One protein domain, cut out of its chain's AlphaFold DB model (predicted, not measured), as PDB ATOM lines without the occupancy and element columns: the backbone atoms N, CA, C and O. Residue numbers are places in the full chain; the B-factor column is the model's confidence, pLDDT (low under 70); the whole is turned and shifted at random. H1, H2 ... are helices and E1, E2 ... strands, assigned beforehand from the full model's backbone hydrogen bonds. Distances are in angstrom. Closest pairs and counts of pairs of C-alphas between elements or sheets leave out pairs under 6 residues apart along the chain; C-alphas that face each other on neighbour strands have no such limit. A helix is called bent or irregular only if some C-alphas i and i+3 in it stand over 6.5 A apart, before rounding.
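AT A GLANCE: This is residues 152 to 334 of the 389 residues of an uncharacterized protein of Ktedonobacterales bacterium (UniProt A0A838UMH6). Two small sheets, the four-stranded E3 E2 E5 E7 and the three-stranded E6 E9 E8, make the body, with the short helix H2 over the first sheet and grazing the second. The long helix H5 stands at one end of the domain, with the short helices H3 and H4 between it and the three-stranded sheet and H1 against H4; E1 and E4 lie near each other at the other end, among loops. The 183 printed residues hold five named helices and nine named strands, in the order H1 E1 E2 E3 H2 E4 E5 E6 E7 E8 E9 H3 H4 H5; both sheets are mixed, and the class is mixed, helices and strands, with under half of the residues, 77, in named elements. The whole is compact, with a radius of gyration of the C-alphas of 17.3 A, and spans 58 by 39 by 26 A.

IN THESE COORDINATES: Start with the larger sheet and find C-alpha 225 at (121.196, 140.117, 136.594); from there E5, residues 225 to 231, runs 19.3 A to C-alpha 231. Its sheet also holds E2, residues 185 to 187, E3, residues 196 to 198, and E7, residues 250 to 254, which is 12.7 A long. The smaller sheet is made of E6, residues 244 to 246, E8, residues 270 to 272, and E9, residues 287 to 289. E1, residues 169 to 172, and E4, residues 213 to 217 and 11.7 A long, pair with no named strand. H1 is residues 159 to 162, H2 residues 202 to 208, H3 residues 293 to 297 and H4 residues 300 to 304. For H5, residues 313 to 332, find C-alpha 313 at (91.401, 143.652, 112.993) and go 28.4 A to C-alpha 332 at (98.555, 116.518, 108.382).

HOW THE PARTS SIT: Look across the larger sheet in the order E3 E2 E5 E7; its strands' lines turn by 89 degrees from edge to edge. E2 and E3 form a hairpin, antiparallel, with N 185 and O 198 at 2.8 A. E2 and E5 are parallel at 39 degrees, with N 230 and O 186 at 2.8 A. E5 and E7 are antiparallel at 154 degrees, with N 231 and O 250 at 2.8 A. Residues 250 to 251 of E7 also pair antiparallel with residues 264 to 265. H2 is on this sheet at a height of 9.7 A, only just over E5, where 3 of its 7 C-alphas fall, and runs across the strands, at 87 degrees to E5 on the local plane. H2 is irregular, with C-alphas 204 and 207 7.1 A apart, and it only grazes the smaller sheet, where the closest C-alphas of H2 and E8 are those of Ser 204 and Val 270, 5.1 A apart. In that sheet E9 is the inner strand: it is parallel to E6, with N 288 and O 244 at 2.8 A, and forms an antiparallel hairpin with E8, with N 289 and O 270 at 2.8 A. H3 and H4 only graze this sheet and meet only through their link. H3 touches H5, by residues 324 to 332 of H5 alone, with the C-alphas of Ser 294 and Ile 328 closest at 5.2 A. H1 touches H4, with the C-alphas of Ile 159 and Ala 303 closest at 5.1 A. E1 and E4 are near each other, and both are apart from H5. In H3 and H5 every O i to N i+4 pair is within hydrogen-bond range; H2 has 1 of 3, with 3 of 4 O i to N i+3 pairs, H4 has 0 of 1, with 2 of 2, and H1 is too short for an O i to N i+4 pair.

THE WHOLE: The two C-alphas farthest apart, those of Thr 174 and Asp 334, are 58.7 A apart. The printed part, residues 152 to 334, has no cut. The links E1 to E2, E5 to E6, E7 to E8 and E8 to E9 are long. The mean pLDDT of the printed part is 88.8; look for values under 70 at residue 154, residues 164 to 166, residue 182 and residue 334.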
ATOM      1  N   ALA A 152     104.183 134.263 133.590       74.50
ATOM      2  CA  ALA A 152     103.795 133.509 132.406       74.50
ATOM      3  C   ALA A 152     102.275 133.629 132.221       74.50
ATOM      4  O   ALA A 152     101.505 133.293 133.126       74.50
ATOM      5  N   ARG A 153     101.827 134.110 131.057       72.81
ATOM      6  CA  ARG A 153     100.400 134.076 130.722       72.81
ATOM      7  C   ARG A 153     100.001 132.650 130.357       72.81
ATOM      8  O   ARG A 153     100.725 131.953 129.657       72.81
ATOM      9  N   ALA A 154      98.828 132.229 130.827       66.81
ATOM     10  CA  ALA A 154      98.284 130.902 130.534       66.81
ATOM     11  C   ALA A 154      97.911 130.723 129.048       66.81
ATOM     12  O   ALA A 154      97.844 129.596 128.565       66.81
ATOM     13  N   SER A 155      97.671 131.825 128.336       72.56
ATOM     14  CA  SER A 155      97.406 131.860 126.900       72.56
ATOM     15  C   SER A 155      98.094 133.074 126.287       72.56
ATOM     16  O   SER A 155      98.037 134.161 126.863       72.56
ATOM     17  N   VAL A 156      98.707 132.880 125.122       76.56
ATOM     18  CA  VAL A 156      99.251 133.949 124.282       76.56
ATOM     19  C   VAL A 156      98.391 134.002 123.027       76.56
ATOM     20  O   VAL A 156      98.251 132.991 122.341       76.56
ATOM     21  N   SER A 157      97.768 135.147 122.779       75.50
ATOM     22  CA  SER A 157      96.883 135.390 121.638       75.50
ATOM     23  C   SER A 157      97.371 136.509 120.720       75.50
ATOM     24  O   SER A 157      96.960 136.546 119.563       75.50
ATOM     25  N   THR A 158      98.248 137.385 121.214       76.62
ATOM     26  CA  THR A 158      98.920 138.441 120.446       76.62
ATOM     27  C   THR A 158     100.346 138.660 120.958       76.62
ATOM     28  O   THR A 158     100.703 138.213 122.053       76.62
ATOM     29  N   ILE A 159     101.152 139.417 120.212       80.38
ATOM     30  CA  ILE A 159     102.472 139.870 120.670       80.38
ATOM     31  C   ILE A 159     102.382 140.727 121.945       80.38
ATOM     32  O   ILE A 159     103.258 140.675 122.806       80.38
ATOM     33  N   GLU A 160     101.284 141.468 122.124       74.94
ATOM     34  CA  GLU A 160     101.074 142.329 123.291       74.94
ATOM     35  C   GLU A 160     100.938 141.524 124.589       74.94
ATOM     36  O   GLU A 160     101.288 141.997 125.676       74.94
ATOM     37  N   ASP A 161     100.465 140.278 124.483       73.50
ATOM     38  CA  ASP A 161     100.405 139.347 125.606       73.50
ATOM     39  C   ASP A 161     101.796 138.988 126.141       73.50
ATOM     40  O   ASP A 161     101.917 138.545 127.289       73.50
ATOM     41  N   LEU A 162     102.843 139.204 125.338       70.19
ATOM     42  CA  LEU A 162     104.227 138.942 125.707       70.19
ATOM     43  C   LEU A 162     104.835 140.062 126.561       70.19
ATOM     44  O   LEU A 162     105.855 139.845 127.220       70.19
ATOM     45  N   HIS A 163     104.210 141.242 126.604       70.81
ATOM     46  CA  HIS A 163     104.693 142.345 127.424       70.81
ATOM     47  C   HIS A 163     104.419 142.119 128.917       70.81
ATOM     48  O   HIS A 163     103.367 141.624 129.343       70.81
ATOM     49  N   TRP A 164     105.396 142.510 129.740       66.75
ATOM     50  CA  TRP A 164     105.354 142.326 131.188       66.75
ATOM     51  C   TRP A 164     104.194 143.077 131.834       66.75
ATOM     52  O   TRP A 164     103.790 144.158 131.403       66.75
ATOM     53  N   SER A 165     103.682 142.523 132.936       67.56
ATOM     54  CA  SER A 165     102.667 143.215 133.722       67.56
ATOM     55  C   SER A 165     103.187 144.582 134.190       67.56
ATOM     56  O   SER A 165     104.357 144.739 134.544       67.56
ATOM     57  N   SER A 166     102.311 145.581 134.268       66.75
ATOM     58  CA  SER A 166     102.632 146.895 134.844       66.75
ATOM     59  C   SER A 166     102.639 146.893 136.382       66.75
ATOM     60  O   SER A 166     102.726 147.947 137.019       66.75
ATOM     61  N   LYS A 167     102.527 145.716 137.018       84.81
ATOM     62  CA  LYS A 167     102.442 145.586 138.476       84.81
ATOM     63  C   LYS A 167     103.829 145.650 139.103       84.81
ATOM     64  O   LYS A 167     104.439 144.637 139.428       84.81
ATOM     65  N   TYR A 168     104.291 146.866 139.348       90.50
ATOM     66  CA  TYR A 168     105.538 147.087 140.068       90.50
ATOM     67  C   TYR A 168     105.466 146.579 141.511       90.50
ATOM     68  O   TYR A 168     104.455 146.738 142.199       90.50
ATOM     69  N   ARG A 169     106.569 146.000 141.985       93.25
ATOM     70  CA  ARG A 169     106.802 145.586 143.373       93.25
ATOM     71  C   ARG A 169     108.152 146.117 143.856       93.25
ATOM     72  O   ARG A 169     109.003 146.499 143.055       93.25
ATOM     73  N   LEU A 170     108.308 146.174 145.176       94.12
ATOM     74  CA  LEU A 170     109.579 146.493 145.822       94.12
ATOM     75  C   LEU A 170     110.282 145.208 146.211       94.12
ATOM     76  O   LEU A 170     109.675 144.366 146.875       94.12
ATOM     77  N   TYR A 171     111.548 145.127 145.841       94.00
ATOM     78  CA  TYR A 171     112.423 144.006 146.133       94.00
ATOM     79  C   TYR A 171     113.643 144.524 146.874       94.00
ATOM     80  O   TYR A 171     114.218 145.543 146.490       94.00
ATOM     81  N   ASP A 172     114.032 143.841 147.938       92.56
ATOM     82  CA  ASP A 172     115.232 144.192 148.682       92.56
ATOM     83  C   ASP A 172     116.468 143.661 147.940       92.56
ATOM     84  O   ASP A 172     116.451 142.567 147.379       92.56
ATOM     85  N   TYR A 173     117.564 144.427 147.928       91.00
ATOM     86  CA  TYR A 173     118.799 144.034 147.219       91.00
ATOM     87  C   TYR A 173     119.424 142.732 147.737       91.00
ATOM     88  O   TYR A 173     120.298 142.160 147.095       91.00
ATOM     89  N   THR A 174     119.018 142.296 148.926       87.88
ATOM     90  CA  THR A 174     119.494 141.076 149.577       87.88
ATOM     91  C   THR A 174     118.631 139.856 149.270       87.88
ATOM     92  O   THR A 174     119.010 138.749 149.649       87.88
ATOM     93  N   GLU A 175     117.456 140.032 148.661       83.69
ATOM     94  CA  GLU A 175     116.576 138.913 148.331       83.69
ATOM     95  C   GLU A 175     117.057 138.199 147.061       83.69
ATOM     96  O   GLU A 175     117.271 138.854 146.038       83.69
ATOM     97  N   PRO A 176     117.190 136.860 147.084       73.00
ATOM     98  CA  PRO A 176     117.482 136.106 145.879       73.00
ATOM     99  C   PRO A 176     116.232 136.091 144.993       73.00
ATOM    100  O   PRO A 176     115.204 135.514 145.354       73.00
ATOM    101  N   VAL A 177     116.320 136.735 143.836       79.69
ATOM    102  CA  VAL A 177     115.354 136.595 142.744       79.69
ATOM    103  C   VAL A 177     116.117 136.431 141.439       79.69
ATOM    104  O   VAL A 177     117.208 136.985 141.286       79.69
ATOM    105  N   THR A 178     115.553 135.688 140.487       79.88
ATOM    106  CA  THR A 178     116.117 135.632 139.138       79.88
ATOM    107  C   THR A 178     115.817 136.945 138.435       79.88
ATOM    108  O   THR A 178     114.706 137.194 137.967       79.88
ATOM    109  N   LEU A 179     116.815 137.814 138.398       76.94
ATOM    110  CA  LEU A 179     116.739 139.060 137.663       76.94
ATOM    111  C   LEU A 179     116.959 138.769 136.193       76.94
ATOM    112  O   LEU A 179     118.056 138.378 135.807       76.94
ATOM    113  N   VAL A 180     115.914 138.961 135.401       79.00
ATOM    114  CA  VAL A 180     116.005 138.789 133.958       79.00
ATOM    115  C   VAL A 180     116.387 140.128 133.347       79.00
ATOM    116  O   VAL A 180     115.682 141.127 133.517       79.00
ATOM    117  N   GLU A 181     117.550 140.159 132.707       74.12
ATOM    118  CA  GLU A 181     118.039 141.329 131.990       74.12
ATOM    119  C   GLU A 181     117.484 141.357 130.569       74.12
ATOM    120  O   GLU A 181     117.644 140.393 129.823       74.12
ATOM    121  N   GLY A 182     116.867 142.479 130.200       65.94
ATOM    122  CA  GLY A 182     116.272 142.654 128.878       65.94
ATOM    123  C   GLY A 182     114.962 141.887 128.685       65.94
ATOM    124  O   GLY A 182     114.503 141.141 129.550       65.94
ATOM    125  N   SER A 183     114.327 142.132 127.542       75.06
ATOM    126  CA  SER A 183     113.156 141.388 127.062       75.06
ATOM    127  C   SER A 183     113.528 140.259 126.100       75.06
ATOM    128  O   SER A 183     112.653 139.472 125.744       75.06
ATOM    129  N   SER A 184     114.803 140.172 125.708       85.38
ATOM    130  CA  SER A 184     115.292 139.276 124.670       85.38
ATOM    131  C   SER A 184     115.694 137.895 125.197       85.38
ATOM    132  O   SER A 184     115.980 137.690 126.381       85.38
ATOM    133  N   LEU A 185     115.706 136.918 124.290       90.75
ATOM    134  CA  LEU A 185     116.159 135.551 124.516       90.75
ATOM    135  C   LEU A 185     117.415 135.287 123.678       90.75
ATOM    136  O   LEU A 185     117.383 135.385 122.452       90.75
ATOM    137  N   LYS A 186     118.519 134.906 124.330       93.50
ATOM    138  CA  LYS A 186     119.737 134.460 123.636       93.50
ATOM    139  C   LYS A 186     119.555 133.021 123.172       93.50
ATOM    140  O   LYS A 186     119.327 132.140 123.999       93.50
ATOM    141  N   VAL A 187     119.703 132.760 121.881       92.62
ATOM    142  CA  VAL A 187     119.593 131.424 121.295       92.62
ATOM    143  C   VAL A 187     120.955 130.981 120.777       92.62
ATOM    144  O   VAL A 187     121.499 131.539 119.830       92.62
ATOM    145  N   TRP A 188     121.531 129.960 121.408       92.75
ATOM    146  CA  TRP A 188     122.833 129.412 121.036       92.75
ATOM    147  C   TRP A 188     122.673 128.128 120.231       92.75
ATOM    148  O   TRP A 188     122.193 127.113 120.737       92.75
ATOM    149  N   ARG A 189     123.139 128.145 118.987       89.25
ATOM    150  CA  ARG A 189     123.190 126.966 118.116       89.25
ATOM    151  C   ARG A 189     124.618 126.425 118.139       89.25
ATOM    152  O   ARG A 189     125.552 127.198 117.979       89.25
ATOM    153  N   ASP A 190     124.809 125.115 118.297       76.94
ATOM    154  CA  ASP A 190     126.145 124.504 118.479       76.94
ATOM    155  C   ASP A 190     127.165 124.821 117.367       76.94
ATOM    156  O   ASP A 190     128.372 124.733 117.584       76.94
ATOM    157  N   SER A 191     126.700 125.196 116.173       75.81
ATOM    158  CA  SER A 191     127.545 125.601 115.045       75.81
ATOM    159  C   SER A 191     127.850 127.102 114.981       75.81
ATOM    160  O   SER A 191     128.598 127.520 114.097       75.81
ATOM    161  N   ALA A 192     127.247 127.919 115.844       80.81
ATOM    162  CA  ALA A 192     127.377 129.368 115.823       80.81
ATOM    163  C   ALA A 192     128.558 129.834 116.687       80.81
ATOM    164  O   ALA A 192     128.850 129.274 117.742       80.81
ATOM    165  N   THR A 193     129.254 130.872 116.223       83.75
ATOM    166  CA  THR A 193     130.325 131.532 116.986       83.75
ATOM    167  C   THR A 193     129.782 132.537 117.996       83.75
ATOM    168  O   THR A 193     130.475 132.872 118.953       83.75
ATOM    169  N   GLU A 194     128.558 133.011 117.775       89.44
ATOM    170  CA  GLU A 194     127.840 133.978 118.599       89.44
ATOM    171  C   GLU A 194     126.373 133.527 118.723       89.44
ATOM    172  O   GLU A 194     125.871 132.872 117.806       89.44
ATOM    173  N   PRO A 195     125.693 133.807 119.849       92.19
ATOM    174  CA  PRO A 195     124.266 133.535 119.976       92.19
ATOM    175  C   PRO A 195     123.456 134.481 119.089       92.19
ATOM    176  O   PRO A 195     123.761 135.674 119.019       92.19
ATOM    177  N   ASP A 196     122.368 133.971 118.523       93.81
ATOM    178  CA  ASP A 196     121.296 134.817 118.007       93.81
ATOM    179  C   ASP A 196     120.583 135.474 119.205       93.81
ATOM    180  O   ASP A 196     120.505 134.898 120.296       93.81
ATOM    181  N   GLU A 197     120.089 136.694 119.043       93.94
ATOM    182  CA  GLU A 197     119.315 137.390 120.068       93.94
ATOM    183  C   GLU A 197     117.945 137.704 119.498       93.94
ATOM    184  O   GLU A 197     117.865 138.401 118.496       93.94
ATOM    185  N   TYR A 198     116.910 137.167 120.142       93.69
ATOM    186  CA  TYR A 198     115.532 137.346 119.714       93.69
ATOM    187  C   TYR A 198     114.788 138.293 120.640       93.69
ATOM    188  O   TYR A 198     114.823 138.100 121.860       93.69
ATOM    189  N   ASP A 199     114.069 139.262 120.080       91.19
ATOM    190  CA  ASP A 199     113.275 140.223 120.861       91.19
ATOM    191  C   ASP A 199     112.101 139.562 121.602       91.19
ATOM    192  O   ASP A 199     111.687 140.030 122.669       91.19
ATOM    193  N   TYR A 200     111.598 138.441 121.075       91.25
ATOM    194  CA  TYR A 200     110.482 137.690 121.636       91.25
ATOM    195  C   TYR A 200     110.846 136.223 121.872       91.25
ATOM    196  O   TYR A 200     111.605 135.609 121.125       91.25
ATOM    197  N   GLY A 201     110.266 135.633 122.923       90.06
ATOM    198  CA  GLY A 201     110.424 134.209 123.244       90.06
ATOM    199  C   GLY A 201     110.716 133.908 124.710       90.06
ATOM    200  O   GLY A 201     110.358 132.837 125.205       90.06
ATOM    201  N   LEU A 202     111.267 134.879 125.447       90.56
ATOM    202  CA  LEU A 202     111.566 134.760 126.880       90.56
ATOM    203  C   LEU A 202     110.358 134.268 127.700       90.56
ATOM    204  O   LEU A 202     110.507 133.470 128.626       90.56
ATOM    205  N   THR A 203     109.152 134.705 127.336       89.38
ATOM    206  CA  THR A 203     107.889 134.326 127.986       89.38
ATOM    207  C   THR A 203     107.648 132.822 128.026       89.38
ATOM    208  O   THR A 203     107.098 132.328 129.010       89.38
ATOM    209  N   SER A 204     108.095 132.089 127.003       91.38
ATOM    210  CA  SER A 204     107.944 130.635 126.925       91.38
ATOM    211  C   SER A 204     108.837 129.884 127.923       91.38
ATOM    212  O   SER A 204     108.514 128.761 128.305       91.38
ATOM    213  N   LEU A 205     109.901 130.526 128.423       92.94
ATOM    214  CA  LEU A 205     110.815 129.974 129.429       92.94
ATOM    215  C   LEU A 205     110.541 130.477 130.851       92.94
ATOM    216  O   LEU A 205     111.044 129.886 131.803       92.94
ATOM    217  N   LEU A 206     109.709 131.512 131.034       90.94
ATOM    218  CA  LEU A 206     109.341 132.014 132.366       90.94
ATOM    219  C   LEU A 206     108.806 130.933 133.323       90.94
ATOM    220  O   LEU A 206     109.164 130.999 134.498       90.94
ATOM    221  N   PRO A 207     108.007 129.930 132.886       91.44
ATOM    222  CA  PRO A 207     107.565 128.850 133.773       91.44
ATOM    223  C   PRO A 207     108.702 128.016 134.381       91.44
ATOM    224  O   PRO A 207     108.471 127.312 135.361       91.44
ATOM    225  N   LEU A 208     109.904 128.064 133.795       92.38
ATOM    226  CA  LEU A 208     111.084 127.327 134.256       92.38
ATOM    227  C   LEU A 208     111.947 128.139 135.234       92.38
ATOM    228  O   LEU A 208     112.836 127.576 135.870       92.38
ATOM    229  N   LEU A 209     111.694 129.445 135.363       90.81
ATOM    230  CA  LEU A 209     112.454 130.342 136.229       90.81
ATOM    231  C   LEU A 209     111.816 130.434 137.618       90.81
ATOM    232  O   LEU A 209     110.596 130.545 137.755       90.81
ATOM    233  N   ASP A 210     112.644 130.475 138.663       88.69
ATOM    234  CA  ASP A 210     112.162 130.738 140.018       88.69
ATOM    235  C   ASP A 210     111.977 132.246 140.236       88.69
ATOM    236  O   ASP A 210     112.938 133.011 140.324       88.69
ATOM    237  N   ARG A 211     110.713 132.679 140.318       87.69
ATOM    238  CA  ARG A 211     110.311 134.072 140.595       87.69
ATOM    239  C   ARG A 211     111.064 135.103 139.729       87.69
ATOM    240  O   ARG A 211     111.712 135.992 140.287       87.69
ATOM    241  N   PRO A 212     110.973 135.025 138.389       90.88
ATOM    242  CA  PRO A 212     111.660 135.961 137.513       90.88
ATOM    243  C   PRO A 212     111.150 137.395 137.702       90.88
ATOM    244  O   PRO A 212     109.943 137.643 137.802       90.88
ATOM    245  N   VAL A 213     112.077 138.349 137.752       90.44
ATOM    246  CA  VAL A 213     111.792 139.774 137.944       90.44
ATOM    247  C   VAL A 213     112.565 140.593 136.924       90.44
ATOM    248  O   VAL A 213     113.782 140.481 136.813       90.44
ATOM    249  N   ALA A 214     111.858 141.483 136.240       89.44
ATOM    250  CA  ALA A 214     112.453 142.529 135.432       89.44
ATOM    251  C   ALA A 214     112.732 143.776 136.274       89.44
ATOM    252  O   ALA A 214     111.845 144.280 136.972       89.44
ATOM    253  N   VAL A 215     113.945 144.320 136.197       89.94
ATOM    254  CA  VAL A 215     114.302 145.548 136.920       89.94
ATOM    255  C   VAL A 215     113.720 146.763 136.199       89.94
ATOM    256  O   VAL A 215     113.994 146.997 135.028       89.94
ATOM    257  N   VAL A 216     112.942 147.577 136.916       90.19
ATOM    258  CA  VAL A 216     112.348 148.817 136.388       90.19
ATOM    259  C   VAL A 216     113.173 150.030 136.808       90.19
ATOM    260  O   VAL A 216     113.461 150.907 135.993       90.19
ATOM    261  N   ARG A 217     113.563 150.099 138.088       92.44
ATOM    262  CA  ARG A 217     114.472 151.117 138.637       92.44
ATOM    263  C   ARG A 217     115.313 150.520 139.748       92.44
ATOM    264  O   ARG A 217     114.763 149.883 140.638       92.44
ATOM    265  N   GLY A 218     116.606 150.800 139.736       93.06
ATOM    266  CA  GLY A 218     117.538 150.362 140.760       93.06
ATOM    267  C   GLY A 218     118.978 150.637 140.350       93.06
ATOM    268  O   GLY A 218     119.272 150.886 139.187       93.06
ATOM    269  N   ASP A 219     119.877 150.560 141.319       92.81
ATOM    270  CA  ASP A 219     121.307 150.380 141.109       92.81
ATOM    271  C   ASP A 219     121.614 148.989 140.533       92.81
ATOM    272  O   ASP A 219     121.589 147.993 141.258       92.81
ATOM    273  N   LEU A 220     121.908 148.925 139.233       88.75
ATOM    274  CA  LEU A 220     122.252 147.677 138.546       88.75
ATOM    275  C   LEU A 220     123.584 147.083 139.029       88.75
ATOM    276  O   LEU A 220     123.751 145.873 138.975       88.75
ATOM    277  N   HIS A 221     124.510 147.883 139.571       89.31
ATOM    278  CA  HIS A 221     125.797 147.372 140.066       89.31
ATOM    279  C   HIS A 221     125.656 146.529 141.337       89.31
ATOM    280  O   HIS A 221     126.540 145.741 141.668       89.31
ATOM    281  N   ARG A 222     124.554 146.714 142.069       89.75
ATOM    282  CA  ARG A 222     124.209 145.941 143.270       89.75
ATOM    283  C   ARG A 222     123.402 144.686 142.948       89.75
ATOM    284  O   ARG A 222     123.109 143.915 143.858       89.75
ATOM    285  N   LEU A 223     123.009 144.508 141.690       88.56
ATOM    286  CA  LEU A 223     122.172 143.413 141.232       88.56
ATOM    287  C   LEU A 223     123.018 142.417 140.447       88.56
ATOM    288  O   LEU A 223     123.888 142.789 139.668       88.56
ATOM    289  N   GLN A 224     122.740 141.136 140.656       84.38
ATOM    290  CA  GLN A 224     123.241 140.078 139.792       84.38
ATOM    291  C   GLN A 224     122.120 139.734 138.821       84.38
ATOM    292  O   GLN A 224     121.254 138.916 139.128       84.38
ATOM    293  N   SER A 225     122.085 140.446 137.698       85.19
ATOM    294  CA  SER A 225     121.196 140.117 136.594       85.19
ATOM    295  C   SER A 225     121.756 138.960 135.782       85.19
ATOM    296  O   SER A 225     122.969 138.769 135.676       85.19
ATOM    297  N   ALA A 226     120.847 138.160 135.243       89.12
ATOM    298  CA  ALA A 226     121.162 137.093 134.324       89.12
ATOM    299  C   ALA A 226     120.353 137.275 133.046       89.12
ATOM    300  O   ALA A 226     119.199 137.710 133.056       89.12
ATOM    301  N   VAL A 227     120.968 136.895 131.937       90.69
ATOM    302  CA  VAL A 227     120.279 136.735 130.663       90.69
ATOM    303  C   VAL A 227     119.822 135.286 130.579       90.69
ATOM    304  O   VAL A 227     120.554 134.378 130.986       90.69
ATOM    305  N   VAL A 228     118.612 135.061 130.074       93.69
ATOM    306  CA  VAL A 228     118.126 133.708 129.795       93.69
ATOM    307  C   VAL A 228     118.676 133.277 128.447       93.69
ATOM    308  O   VAL A 228     118.550 133.990 127.451       93.69
ATOM    309  N   TRP A 229     119.304 132.109 128.432       95.75
ATOM    310  CA  TRP A 229     119.831 131.494 127.227       95.75
ATOM    311  C   TRP A 229     119.071 130.213 126.944       95.75
ATOM    312  O   TRP A 229     118.766 129.441 127.855       95.75
ATOM    313  N   TRP A 230     118.824 129.971 125.669       97.25
ATOM    314  CA  TRP A 230     118.258 128.746 125.148       97.25
ATOM    315  C   TRP A 230     119.242 128.128 124.159       97.25
ATOM    316  O   TRP A 230     119.725 128.787 123.244       97.25
ATOM    317  N   ARG A 231     119.554 126.851 124.348       97.00
ATOM    318  CA  ARG A 231     120.289 126.015 123.404       97.00
ATOM    319  C   ARG A 231     119.298 125.008 122.824       97.00
ATOM    320  O   ARG A 231     119.025 123.997 123.478       97.00
ATOM    321  N   PRO A 232     118.729 125.274 121.636       96.56
ATOM    322  CA  PRO A 232     117.833 124.331 120.986       96.56
ATOM    323  C   PRO A 232     118.551 123.012 120.703       96.56
ATOM    324  O   PRO A 232     119.750 122.997 120.420       96.56
ATOM    325  N   GLY A 233     117.815 121.903 120.733       94.88
ATOM    326  CA  GLY A 233     118.381 120.598 120.409       94.88
ATOM    327  C   GLY A 233     118.563 120.386 118.903       94.88
ATOM    328  O   GLY A 233     118.696 121.328 118.106       94.88
ATOM    329  N   VAL A 234     118.571 119.121 118.482       93.25
ATOM    330  CA  VAL A 234     118.735 118.788 117.062       93.25
ATOM    331  C   VAL A 234     117.548 119.285 116.236       93.25
ATOM    332  O   VAL A 234     116.411 119.331 116.712       93.25
ATOM    333  N   ALA A 235     117.823 119.678 114.991       92.00
ATOM    334  CA  ALA A 235     116.781 120.068 114.052       92.00
ATOM    335  C   ALA A 235     115.880 118.867 113.740       92.00
ATOM    336  O   ALA A 235     116.364 117.762 113.474       92.00
ATOM    337  N   LEU A 236     114.571 119.089 113.771       88.69
ATOM    338  CA  LEU A 236     113.568 118.082 113.463       88.69
ATOM    339  C   LEU A 236     113.146 118.225 112.004       88.69
ATOM    340  O   LEU A 236     112.924 119.326 111.504       88.69
ATOM    341  N   ALA A 237     112.998 117.095 111.317       83.56
ATOM    342  CA  ALA A 237     112.405 117.095 109.990       83.56
ATOM    343  C   ALA A 237     110.935 117.525 110.106       83.56
ATOM    344  O   ALA A 237     110.121 116.813 110.697       83.56
ATOM    345  N   SER A 238     110.607 118.682 109.539       77.12
ATOM    346  CA  SER A 238     109.241 119.184 109.446       77.12
ATOM    347  C   SER A 238     108.795 119.173 107.982       77.12
ATOM    348  O   SER A 238     109.560 119.599 107.114       77.12
ATOM    349  N   PRO A 239     107.571 118.704 107.679       70.38
ATOM    350  CA  PRO A 239     106.989 118.854 106.346       70.38
ATOM    351  C   PRO A 239     106.688 120.323 106.006       70.38
ATOM    352  O   PRO A 239     106.551 120.653 104.834       70.38
ATOM    353  N   CYS A 240     106.613 121.198 107.015       72.44
ATOM    354  CA  CYS A 240     106.522 122.643 106.852       72.44
ATOM    355  C   CYS A 240     107.921 123.264 106.973       72.44
ATOM    356  O   CYS A 240     108.559 123.123 108.020       72.44
ATOM    357  N   THR A 241     108.384 123.948 105.923       78.44
ATOM    358  CA  THR A 241     109.682 124.648 105.892       78.44
ATOM    359  C   THR A 241     109.592 126.115 106.302       78.44
ATOM    360  O   THR A 241     110.605 126.801 106.249       78.44
ATOM    361  N   ALA A 242     108.401 126.607 106.662       81.12
ATOM    362  CA  ALA A 242     108.208 128.011 107.018       81.12
ATOM    363  C   ALA A 242     108.988 128.398 108.285       81.12
ATOM    364  O   ALA A 242     109.452 129.525 108.388       81.12
ATOM    365  N   HIS A 243     109.165 127.465 109.230       91.00
ATOM    366  CA  HIS A 243     109.834 127.728 110.508       91.00
ATOM    367  C   HIS A 243     110.801 126.616 110.908       91.00
ATOM    368  O   HIS A 243     110.725 125.477 110.430       91.00
ATOM    369  N   GLU A 244     111.690 126.936 111.842       93.50
ATOM    370  CA  GLU A 244     112.720 126.026 112.321       93.50
ATOM    371  C   GLU A 244     112.236 125.228 113.542       93.50
ATOM    372  O   GLU A 244     112.224 125.722 114.668       93.50
ATOM    373  N   PHE A 245     111.864 123.961 113.333       94.12
ATOM    374  CA  PHE A 245     111.480 123.049 114.415       94.12
ATOM    375  C   PHE A 245     112.679 122.261 114.939       94.12
ATOM    376  O   PHE A 245     113.422 121.642 114.174       94.12
ATOM    377  N   ARG A 246     112.843 122.238 116.261       94.62
ATOM    378  CA  ARG A 246     113.952 121.575 116.952       94.62
ATOM    379  C   ARG A 246     113.459 120.826 118.186       94.62
ATOM    380  O   ARG A 246     112.362 121.057 118.702       94.62
ATOM    381  N   GLU A 247     114.280 119.913 118.689       95.12
ATOM    382  CA  GLU A 247     114.095 119.414 120.052       95.12
ATOM    383  C   GLU A 247     114.180 120.573 121.058       95.12
ATOM    384  O   GLU A 247     114.873 121.566 120.822       95.12
ATOM    385  N   ALA A 248     113.486 120.445 122.195       95.50
ATOM    386  CA  ALA A 248     113.404 121.503 123.206       95.50
ATOM    387  C   ALA A 248     114.787 121.963 123.696       95.50
ATOM    388  O   ALA A 248     114.983 123.144 123.962       95.50
ATOM    389  N   GLY A 249     115.748 121.038 123.754       96.88
ATOM    390  CA  GLY A 249     117.115 121.324 124.159       96.88
ATOM    391  C   GLY A 249     117.205 121.721 125.628       96.88
ATOM    392  O   GLY A 249     116.557 121.127 126.497       96.88
ATOM    393  N   GLU A 250     118.037 122.715 125.907       97.69
ATOM    394  CA  GLU A 250     118.394 123.122 127.260       97.69
ATOM    395  C   GLU A 250     118.352 124.641 127.415       97.69
ATOM    396  O   GLU A 250     118.521 125.386 126.455       97.69
ATOM    397  N   TRP A 251     118.148 125.116 128.635       97.19
ATOM    398  CA  TRP A 251     118.181 126.528 128.986       97.19
ATOM    399  C   TRP A 251     119.151 126.767 130.141       97.19
ATOM    400  O   TRP A 251     119.519 125.839 130.860       97.19
ATOM    401  N   GLY A 252     119.562 128.011 130.341       95.81
ATOM    402  CA  GLY A 252     120.367 128.382 131.498       95.81
ATOM    403  C   GLY A 252     120.431 129.886 131.702       95.81
ATOM    404  O   GLY A 252     119.920 130.668 130.897       95.81
ATOM    405  N   LEU A 253     121.079 130.285 132.793       94.31
ATOM    406  CA  LEU A 253     121.301 131.682 133.152       94.31
ATOM    407  C   LEU A 253     122.762 132.055 132.888       94.31
ATOM    408  O   LEU A 253     123.677 131.490 133.488       94.31
ATOM    409  N   GLY A 254     122.965 132.986 131.960       92.38
ATOM    410  CA  GLY A 254     124.273 133.505 131.568       92.38
ATOM    411  C   GLY A 254     124.373 135.010 131.795       92.38
ATOM    412  O   GLY A 254     123.521 135.624 132.433       92.38
ATOM    413  N   THR A 255     125.409 135.622 131.231       90.12
ATOM    414  CA  THR A 255     125.495 137.086 131.099       90.12
ATOM    415  C   THR A 255     125.174 137.487 129.660       90.12
ATOM    416  O   THR A 255     124.892 136.631 128.826       90.12
ATOM    417  N   VAL A 256     125.241 138.778 129.332       87.19
ATOM    418  CA  VAL A 256     125.077 139.256 127.946       87.19
ATOM    419  C   VAL A 256     126.121 138.648 126.997       87.19
ATOM    420  O   VAL A 256     125.827 138.408 125.828       87.19
ATOM    421  N   THR A 257     127.333 138.383 127.492       89.25
ATOM    422  CA  THR A 257     128.481 137.969 126.666       89.25
ATOM    423  C   THR A 257     128.989 136.565 126.964       89.25
ATOM    424  O   THR A 257     129.826 136.055 126.221       89.25
ATOM    425  N   GLN A 258     128.521 135.931 128.040       91.94
ATOM    426  CA  GLN A 258     128.971 134.602 128.443       91.94
ATOM    427  C   GLN A 258     127.780 133.654 128.574       91.94
ATOM    428  O   GLN A 258     126.844 133.980 129.314       91.94
ATOM    429  N   PRO A 259     127.825 132.483 127.913       93.69
ATOM    430  CA  PRO A 259     126.777 131.487 128.045       93.69
ATOM    431  C   PRO A 259     126.708 130.942 129.483       93.69
ATOM    432  O   PRO A 259     127.671 131.067 130.248       93.69
ATOM    433  N   PRO A 260     125.592 130.295 129.847       95.12
ATOM    434  CA  PRO A 260     125.443 129.623 131.127       95.12
ATOM    435  C   PRO A 260     126.549 128.595 131.382       95.12
ATOM    436  O   PRO A 260     126.912 127.808 130.503       95.12
ATOM    437  N   ALA A 261     127.046 128.569 132.619       95.44
ATOM    438  CA  ALA A 261     127.941 127.512 133.090       95.44
ATOM    439  C   ALA A 261     127.191 126.193 133.347       95.44
ATOM    440  O   ALA A 261     127.774 125.116 133.236       95.44
ATOM    441  N   GLU A 262     125.901 126.286 133.675       96.44
ATOM    442  CA  GLU A 262     125.001 125.161 133.902       96.44
ATOM    443  C   GLU A 262     123.822 125.244 132.930       96.44
ATOM    444  O   GLU A 262     123.276 126.321 132.685       96.44
ATOM    445  N   TRP A 263     123.459 124.092 132.370       96.81
ATOM    446  CA  TRP A 263     122.358 123.934 131.431       96.81
ATOM    447  C   TRP A 263     121.338 122.964 132.017       96.81
ATOM    448  O   TRP A 263     121.696 121.938 132.597       96.81
ATOM    449  N   HIS A 264     120.063 123.293 131.857       97.50
ATOM    450  CA  HIS A 264     118.934 122.534 132.369       97.50
ATOM    451  C   HIS A 264     118.018 122.136 131.218       97.50
ATOM    452  O   HIS A 264     117.773 122.926 130.312       97.50
ATOM    453  N   ALA A 265     117.456 120.931 131.265       97.75
ATOM    454  CA  ALA A 265     116.516 120.488 130.242       97.75
ATOM    455  C   ALA A 265     115.289 121.415 130.168       97.75
ATOM    456  O   ALA A 265     114.673 121.745 131.187       97.75
ATOM    457  N   VAL A 266     114.907 121.798 128.950       97.00
ATOM    458  CA  VAL A 266     113.636 122.481 128.698       97.00
ATOM    459  C   VAL A 266     112.514 121.441 128.761       97.00
ATOM    460  O   VAL A 266     112.534 120.448 128.035       97.00
ATOM    461  N   THR A 267     111.534 121.651 129.644       95.12
ATOM    462  CA  THR A 267     110.432 120.693 129.892       95.12
ATOM    463  C   THR A 267     109.079 121.151 129.342       95.12
ATOM    464  O   THR A 267     108.080 120.447 129.488       95.12
ATOM    465  N   CYS A 268     109.041 122.308 128.683       93.06
ATOM    466  CA  CYS A 268     107.859 122.885 128.053       93.06
ATOM    467  C   CYS A 268     108.156 123.293 126.600       93.06
ATOM    468  O   CYS A 268     109.319 123.425 126.224       93.06
ATOM    469  N   PRO A 269     107.128 123.508 125.765       94.38
ATOM    470  CA  PRO A 269     107.305 124.196 124.493       94.38
ATOM    471  C   PRO A 269     107.995 125.555 124.662       94.38
ATOM    472  O   PRO A 269     107.640 126.321 125.557       94.38
ATOM    473  N   VAL A 270     108.943 125.853 123.779       95.00
ATOM    474  CA  VAL A 270     109.706 127.108 123.730       95.00
ATOM    475  C   VAL A 270     109.688 127.646 122.304       95.00
ATOM    476  O   VAL A 270     109.648 126.872 121.345       95.00
ATOM    477  N   PHE A 271     109.687 128.964 122.154       95.38
ATOM    478  CA  PHE A 271     109.792 129.616 120.853       95.38
ATOM    479  C   PHE A 271     110.579 130.921 120.959       95.38
ATOM    480  O   PHE A 271     110.657 131.502 122.040       95.38
ATOM    481  N   ALA A 272     111.133 131.380 119.839       95.88
ATOM    482  CA  ALA A 272     111.806 132.670 119.706       95.88
ATOM    483  C   ALA A 272     111.573 133.263 118.306       95.88
ATOM    484  O   ALA A 272     111.457 132.493 117.350       95.88
ATOM    485  N   PHE A 273     111.466 134.590 118.199       95.44
ATOM    486  CA  PHE A 273     111.311 135.337 116.938       95.44
ATOM    487  C   PHE A 273     111.604 136.839 117.147       95.44
ATOM    488  O   PHE A 273     111.586 137.309 118.285       95.44
ATOM    489  N   ASP A 274     111.866 137.583 116.066       92.88
ATOM    490  CA  ASP A 274     112.220 139.019 116.116       92.88
ATOM    491  C   ASP A 274     111.060 139.955 115.784       92.88
ATOM    492  O   ASP A 274     110.900 141.010 116.393       92.88
ATOM    493  N   SER A 275     110.225 139.575 114.822       93.00
ATOM    494  CA  SER A 275     109.118 140.402 114.350       93.00
ATOM    495  C   SER A 275     107.861 139.567 114.183       93.00
ATOM    496  O   SER A 275     107.910 138.489 113.596       93.00
ATOM    497  N   GLY A 276     106.739 140.073 114.693       93.12
ATOM    498  CA  GLY A 276     105.427 139.514 114.383       93.12
ATOM    499  C   GLY A 276     104.962 139.871 112.968       93.12
ATOM    500  O   GLY A 276     105.665 140.558 112.228       93.12
ATOM    501  N   ALA A 277     103.766 139.410 112.619       95.81
ATOM    502  CA  ALA A 277     103.096 139.690 111.357       95.81
ATOM    503  C   ALA A 277     101.586 139.863 111.572       95.81
ATOM    504  O   ALA A 277     100.993 139.255 112.470       95.81
ATOM    505  N   GLU A 278     100.970 140.672 110.719       94.62
ATOM    506  CA  GLU A 278      99.546 140.998 110.760       94.62
ATOM    507  C   GLU A 278      98.708 139.915 110.062       94.62
ATOM    508  O   GLU A 278      97.650 139.518 110.538       94.62
ATOM    509  N   TRP A 279      99.171 139.424 108.909       95.50
ATOM    510  CA  TRP A 279      98.316 138.682 107.972       95.50
ATOM    511  C   TRP A 279      98.594 137.183 107.908       95.50
ATOM    512  O   TRP A 279      97.644 136.401 107.841       95.50
ATOM    513  N   ASP A 280      99.866 136.777 107.944       96.12
ATOM    514  CA  ASP A 280     100.273 135.388 107.729       96.12
ATOM    515  C   ASP A 280     101.385 134.971 108.695       96.12
ATOM    516  O   ASP A 280     102.410 135.641 108.827       96.12
ATOM    517  N   VAL A 281     101.218 133.807 109.323       95.62
ATOM    518  CA  VAL A 281     102.207 133.235 110.247       95.62
ATOM    519  C   VAL A 281     103.538 132.922 109.555       95.62
ATOM    520  O   VAL A 281     104.582 132.982 110.191       95.62
ATOM    521  N   GLU A 282     103.521 132.639 108.248       94.94
ATOM    522  CA  GLU A 282     104.718 132.337 107.450       94.94
ATOM    523  C   GLU A 282     105.708 133.511 107.376       94.94
ATOM    524  O   GLU A 282     106.878 133.282 107.084       94.94
ATOM    525  N   TYR A 283     105.266 134.742 107.657       95.19
ATOM    526  CA  TYR A 283     106.135 135.922 107.716       95.19
ATOM    527  C   TYR A 283     106.818 136.124 109.072       95.19
ATOM    528  O   TYR A 283     107.599 137.060 109.225       95.19
ATOM    529  N   VAL A 284     106.551 135.254 110.048       95.56
ATOM    530  CA  VAL A 284     107.241 135.258 111.338       95.56
ATOM    531  C   VAL A 284     108.344 134.204 111.331       95.56
ATOM    532  O   VAL A 284     108.075 133.008 111.234       95.56
ATOM    533  N   ASP A 285     109.597 134.624 111.494       94.88
ATOM    534  CA  ASP A 285     110.765 133.732 111.493       94.88
ATOM    535  C   ASP A 285     110.943 133.012 112.844       94.88
ATOM    536  O   ASP A 285     111.862 133.285 113.621       94.88
ATOM    537  N   PHE A 286     110.039 132.080 113.153       96.06
ATOM    538  CA  PHE A 286     110.085 131.331 114.406       96.06
ATOM    539  C   PHE A 286     111.207 130.282 114.460       96.06
ATOM    540  O   PHE A 286     111.380 129.457 113.557       96.06
ATOM    541  N   VAL A 287     111.848 130.200 115.628       96.06
ATOM    542  CA  VAL A 287     112.576 129.016 116.104       96.06
ATOM    543  C   VAL A 287     111.748 128.354 117.195       96.06
ATOM    544  O   VAL A 287     111.433 128.994 118.193       96.06
ATOM    545  N   ILE A 288     111.400 127.076 117.035       95.88
ATOM    546  CA  ILE A 288     110.502 126.348 117.943       95.88
ATOM    547  C   ILE A 288     111.200 125.127 118.542       95.88
ATOM    548  O   ILE A 288     111.794 124.324 117.825       95.88
ATOM    549  N   GLY A 289     111.069 124.943 119.856       95.38
ATOM    550  CA  GLY A 289     111.562 123.782 120.592       95.38
ATOM    551  C   GLY A 289     110.454 123.032 121.324       95.38
ATOM    552  O   GLY A 289     109.610 123.629 121.989       95.38
ATOM    553  N   GLY A 290     110.466 121.700 121.243       87.50
ATOM    554  CA  GLY A 290     109.652 120.843 122.121       87.50
ATOM    555  C   GLY A 290     108.149 120.800 121.823       87.50
ATOM    556  O   GLY A 290     107.417 120.100 122.521       87.50
ATOM    557  N   ALA A 291     107.681 121.498 120.786       85.19
ATOM    558  CA  ALA A 291     106.309 121.420 120.295       85.19
ATOM    559  C   ALA A 291     106.229 120.621 118.990       85.19
ATOM    560  O   ALA A 291     107.026 120.820 118.074       85.19
ATOM    561  N   ALA A 292     105.211 119.765 118.870       88.56
ATOM    562  CA  ALA A 292     104.837 119.217 117.571       88.56
ATOM    563  C   ALA A 292     104.297 120.349 116.672       88.56
ATOM    564  O   ALA A 292     103.512 121.166 117.167       88.56
ATOM    565  N   PRO A 293     104.628 120.385 115.365       89.94
ATOM    566  CA  PRO A 293     104.213 121.469 114.474       89.94
ATOM    567  C   PRO A 293     102.711 121.788 114.512       89.94
ATOM    568  O   PRO A 293     102.329 122.945 114.654       89.94
ATOM    569  N   SER A 294     101.840 120.774 114.502       86.75
ATOM    570  CA  SER A 294     100.384 120.979 114.581       86.75
ATOM    571  C   SER A 294      99.926 121.613 115.900       86.75
ATOM    572  O   SER A 294      98.990 122.406 115.910       86.75
ATOM    573  N   THR A 295     100.587 121.283 117.014       88.50
ATOM    574  CA  THR A 295     100.287 121.866 118.332       88.50
ATOM    575  C   THR A 295     100.762 123.314 118.413       88.50
ATOM    576  O   THR A 295     100.075 124.144 118.999       88.50
ATOM    577  N   PHE A 296     101.906 123.628 117.799       93.06
ATOM    578  CA  PHE A 296     102.423 124.993 117.728       93.06
ATOM    579  C   PHE A 296     101.469 125.912 116.953       93.06
ATOM    580  O   PHE A 296     100.976 126.887 117.517       93.06
ATOM    581  N   TYR A 297     101.127 125.565 115.708       92.88
ATOM    582  CA  TYR A 297     100.221 126.375 114.882       92.88
ATOM    583  C   TYR A 297      98.796 126.462 115.441       92.88
ATOM    584  O   TYR A 297      98.112 127.461 115.243       92.88
ATOM    585  N   GLY A 298      98.349 125.447 116.186       89.44
ATOM    586  CA  GLY A 298      97.039 125.452 116.840       89.44
ATOM    587  C   GLY A 298      96.942 126.342 118.085       89.44
ATOM    588  O   GLY A 298      95.852 126.463 118.642       89.44
ATOM    589  N   GLY A 299      98.046 126.941 118.550       90.50
ATOM    590  CA  GLY A 299      98.037 127.754 119.765       90.50
ATOM    591  C   GLY A 299      99.200 128.733 119.884       90.50
ATOM    592  O   GLY A 299      98.983 129.937 119.881       90.50
ATOM    593  N   LEU A 300     100.434 128.241 119.993       92.25
ATOM    594  CA  LEU A 300     101.601 129.078 120.311       92.25
ATOM    595  C   LEU A 300     102.019 130.034 119.185       92.25
ATOM    596  O   LEU A 300     102.590 131.078 119.480       92.25
ATOM    597  N   ALA A 301     101.710 129.719 117.925       94.81
ATOM    598  CA  ALA A 301     102.025 130.579 116.783       94.81
ATOM    599  C   ALA A 301     101.402 131.982 116.885       94.81
ATOM    600  O   ALA A 301     101.979 132.948 116.400       94.81
ATOM    601  N   TRP A 302     100.279 132.119 117.600       94.81
ATOM    602  CA  TRP A 302      99.620 133.405 117.852       94.81
ATOM    603  C   TRP A 302     100.476 134.398 118.647       94.81
ATOM    604  O   TRP A 302     100.172 135.586 118.668       94.81
ATOM    605  N   ALA A 303     101.578 133.944 119.253       92.00
ATOM    606  CA  ALA A 303     102.587 134.831 119.822       92.00
ATOM    607  C   ALA A 303     103.155 135.827 118.799       92.00
ATOM    608  O   ALA A 303     103.529 136.929 119.185       92.00
ATOM    609  N   GLY A 304     103.199 135.453 117.518       94.06
ATOM    610  CA  GLY A 304     103.689 136.303 116.436       94.06
ATOM    611  C   GLY A 304     102.610 137.155 115.772       94.06
ATOM    612  O   GLY A 304     102.922 137.817 114.790       94.06
ATOM    613  N   PHE A 305     101.359 137.129 116.241       96.12
ATOM    614  CA  PHE A 305     100.298 137.956 115.669       96.12
ATOM    615  C   PHE A 305     100.371 139.379 116.230       96.12
ATOM    616  O   PHE A 305     100.201 139.596 117.437       96.12
ATOM    617  N   THR A 306     100.593 140.339 115.337       94.38
ATOM    618  CA  THR A 306     100.683 141.766 115.657       94.38
ATOM    619  C   THR A 306      99.705 142.506 114.761       94.38
ATOM    620  O   THR A 306     100.029 142.701 113.597       94.38
ATOM    621  N   PRO A 307      98.504 142.868 115.238       92.62
ATOM    622  CA  PRO A 307      97.546 143.558 114.393       92.62
ATOM    623  C   PRO A 307      97.985 145.001 114.108       92.62
ATOM    624  O   PRO A 307      98.430 145.701 115.016       92.62
ATOM    625  N   ASP A 308      97.795 145.458 112.872       92.25
ATOM    626  CA  ASP A 308      97.914 146.871 112.504       92.25
ATOM    627  C   ASP A 308      96.638 147.626 112.915       92.25
ATOM    628  O   ASP A 308      95.524 147.226 112.555       92.25
ATOM    629  N   GLU A 309      96.808 148.716 113.670       90.25
ATOM    630  CA  GLU A 309      95.727 149.588 114.147       90.25
ATOM    631  C   GLU A 309      95.029 150.352 113.008       90.25
ATOM    632  O   GLU A 309      93.864 150.737 113.157       90.25
ATOM    633  N   ASP A 310      95.708 150.559 111.874       93.25
ATOM    634  CA  ASP A 310      95.177 151.293 110.720       93.25
ATOM    635  C   ASP A 310      94.302 150.416 109.800       93.25
ATOM    636  O   ASP A 310      93.626 150.921 108.894       93.25
ATOM    637  N   GLU A 311      94.258 149.105 110.046       93.19
ATOM    638  CA  GLU A 311      93.543 148.133 109.225       93.19
ATOM    639  C   GLU A 311      92.477 147.345 110.018       93.19
ATOM    640  O   GLU A 311      92.305 147.453 111.231       93.19
ATOM    641  N   SER A 312      91.667 146.556 109.305       94.75
ATOM    642  CA  SER A 312      90.561 145.813 109.918       94.75
ATOM    643  C   SER A 312      91.072 144.623 110.735       94.75
ATOM    644  O   SER A 312      91.364 143.576 110.154       94.75
ATOM    645  N   TYR A 313      91.043 144.735 112.066       94.00
ATOM    646  CA  TYR A 313      91.401 143.652 112.993       94.00
ATOM    647  C   TYR A 313      90.770 142.299 112.627       94.00
ATOM    648  O   TYR A 313      91.476 141.305 112.505       94.00
ATOM    649  N   ASP A 314      89.453 142.256 112.379       95.12
ATOM    650  CA  ASP A 314      88.745 141.004 112.060       95.12
ATOM    651  C   ASP A 314      89.276 140.333 110.782       95.12
ATOM    652  O   ASP A 314      89.297 139.109 110.677       95.12
ATOM    653  N   ALA A 315      89.722 141.128 109.805       93.88
ATOM    654  CA  ALA A 315      90.237 140.613 108.541       93.88
ATOM    655  C   ALA A 315      91.647 140.041 108.722       93.88
ATOM    656  O   ALA A 315      91.917 138.936 108.251       93.88
ATOM    657  N   GLN A 316      92.507 140.761 109.447       95.81
ATOM    658  CA  GLN A 316      93.851 140.310 109.810       95.81
ATOM    659  C   GLN A 316      93.788 139.029 110.645       95.81
ATOM    660  O   GLN A 316      94.420 138.034 110.308       95.81
ATOM    661  N   TYR A 317      92.941 139.008 111.679       94.81
ATOM    662  CA  TYR A 317      92.750 137.854 112.554       94.81
ATOM    663  C   TYR A 317      92.315 136.598 111.782       94.81
ATOM    664  O   TYR A 317      92.893 135.523 111.961       94.81
ATOM    665  N   GLU A 318      91.304 136.712 110.913       92.44
ATOM    666  CA  GLU A 318      90.832 135.579 110.110       92.44
ATOM    667  C   GLU A 318      91.867 135.136 109.067       92.44
ATOM    668  O   GLU A 318      92.006 133.934 108.828       92.44
ATOM    669  N   SER A 319      92.643 136.062 108.495       94.62
ATOM    670  CA  SER A 319      93.765 135.718 107.613       94.62
ATOM    671  C   SER A 319      94.861 134.959 108.359       94.62
ATOM    672  O   SER A 319      95.247 133.863 107.947       94.62
ATOM    673  N   TYR A 320      95.286 135.467 109.518       96.00
ATOM    674  CA  TYR A 320      96.330 134.847 110.325       96.00
ATOM    675  C   TYR A 320      95.911 133.448 110.783       96.00
ATOM    676  O   TYR A 320      96.667 132.483 110.636       96.00
ATOM    677  N   ARG A 321      94.659 133.290 111.234       94.69
ATOM    678  CA  ARG A 321      94.064 131.974 111.506       94.69
ATOM    679  C   ARG A 321      94.102 131.066 110.275       94.69
ATOM    680  O   ARG A 321      94.494 129.906 110.399       94.69
ATOM    681  N   ALA A 322      93.687 131.562 109.109       90.31
ATOM    682  CA  ALA A 322      93.656 130.775 107.879       90.31
ATOM    683  C   ALA A 322      95.060 130.302 107.456       90.31
ATOM    684  O   ALA A 322      95.200 129.159 107.012       90.31
ATOM    685  N   SER A 323      96.090 131.132 107.649       94.81
ATOM    686  CA  SER A 323      97.492 130.773 107.404       94.81
ATOM    687  C   SER A 323      97.981 129.662 108.348       94.81
ATOM    688  O   SER A 323      98.530 128.658 107.889       94.81
ATOM    689  N   CYS A 324      97.669 129.747 109.648       92.94
ATOM    690  CA  CYS A 324      97.959 128.685 110.618       92.94
ATOM    691  C   CYS A 324      97.275 127.361 110.231       92.94
ATOM    692  O   CYS A 324      97.913 126.305 110.200       92.94
ATOM    693  N   ASP A 325      95.990 127.413 109.872       88.81
ATOM    694  CA  ASP A 325      95.221 126.252 109.411       88.81
ATOM    695  C   ASP A 325      95.808 125.634 108.134       88.81
ATOM    696  O   ASP A 325      95.809 124.407 107.978       88.81
ATOM    697  N   ALA A 326      96.312 126.455 107.208       87.94
ATOM    698  CA  ALA A 326      96.964 125.983 105.993       87.94
ATOM    699  C   ALA A 326      98.239 125.189 106.311       87.94
ATOM    700  O   ALA A 326      98.417 124.092 105.777       87.94
ATOM    701  N   LEU A 327      99.074 125.671 107.236       90.00
ATOM    702  CA  LEU A 327     100.283 124.963 107.669       90.00
ATOM    703  C   LEU A 327      99.967 123.667 108.417       90.00
ATOM    704  O   LEU A 327     100.568 122.627 108.134       90.00
ATOM    705  N   ILE A 328      98.962 123.676 109.299       86.94
ATOM    706  CA  ILE A 328      98.463 122.456 109.955       86.94
ATOM    707  C   ILE A 328      98.060 121.413 108.905       86.94
ATOM    708  O   ILE A 328      98.407 120.237 109.040       86.94
ATOM    709  N   ARG A 329      97.383 121.822 107.825       78.12
ATOM    710  CA  ARG A 329      97.014 120.916 106.725       78.12
ATOM    711  C   ARG A 329      98.217 120.410 105.947       78.12
ATOM    712  O   ARG A 329      98.226 119.238 105.598       78.12
ATOM    713  N   GLN A 330      99.235 121.230 105.694       83.56
ATOM    714  CA  GLN A 330     100.464 120.747 105.051       83.56
ATOM    715  C   GLN A 330     101.131 119.634 105.876       83.56
ATOM    716  O   GLN A 330     101.617 118.655 105.313       83.56
ATOM    717  N   ILE A 331     101.100 119.747 107.209       81.50
ATOM    718  CA  ILE A 331     101.657 118.745 108.129       81.50
ATOM    719  C   ILE A 331     100.821 117.465 108.151       81.50
ATOM    720  O   ILE A 331     101.356 116.358 108.124       81.50
ATOM    721  N   ILE A 332      99.504 117.623 108.250       74.19
ATOM    722  CA  ILE A 332      98.555 116.518 108.382       74.19
ATOM    723  C   ILE A 332      98.325 115.823 107.019       74.19
ATOM    724  O   ILE A 332      97.985 114.638 106.974       74.19
ATOM    725  N   GLY A 333      98.590 116.516 105.909       71.00
ATOM    726  CA  GLY A 333      98.353 116.068 104.539       71.00
ATOM    727  C   GLY A 333      96.874 116.155 104.161       71.00
ATOM    728  O   GLY A 333      96.123 116.968 104.695       71.00
ATOM    729  N   ASP A 334      96.421 115.274 103.264       66.62
ATOM    730  CA  ASP A 334      94.996 115.075 102.971       66.62
ATOM    731  C   ASP A 334      94.294 114.404 104.160       66.62
ATOM    732  O   ASP A 334      93.725 113.332 104.012       66.62
TER     733      ASP A 334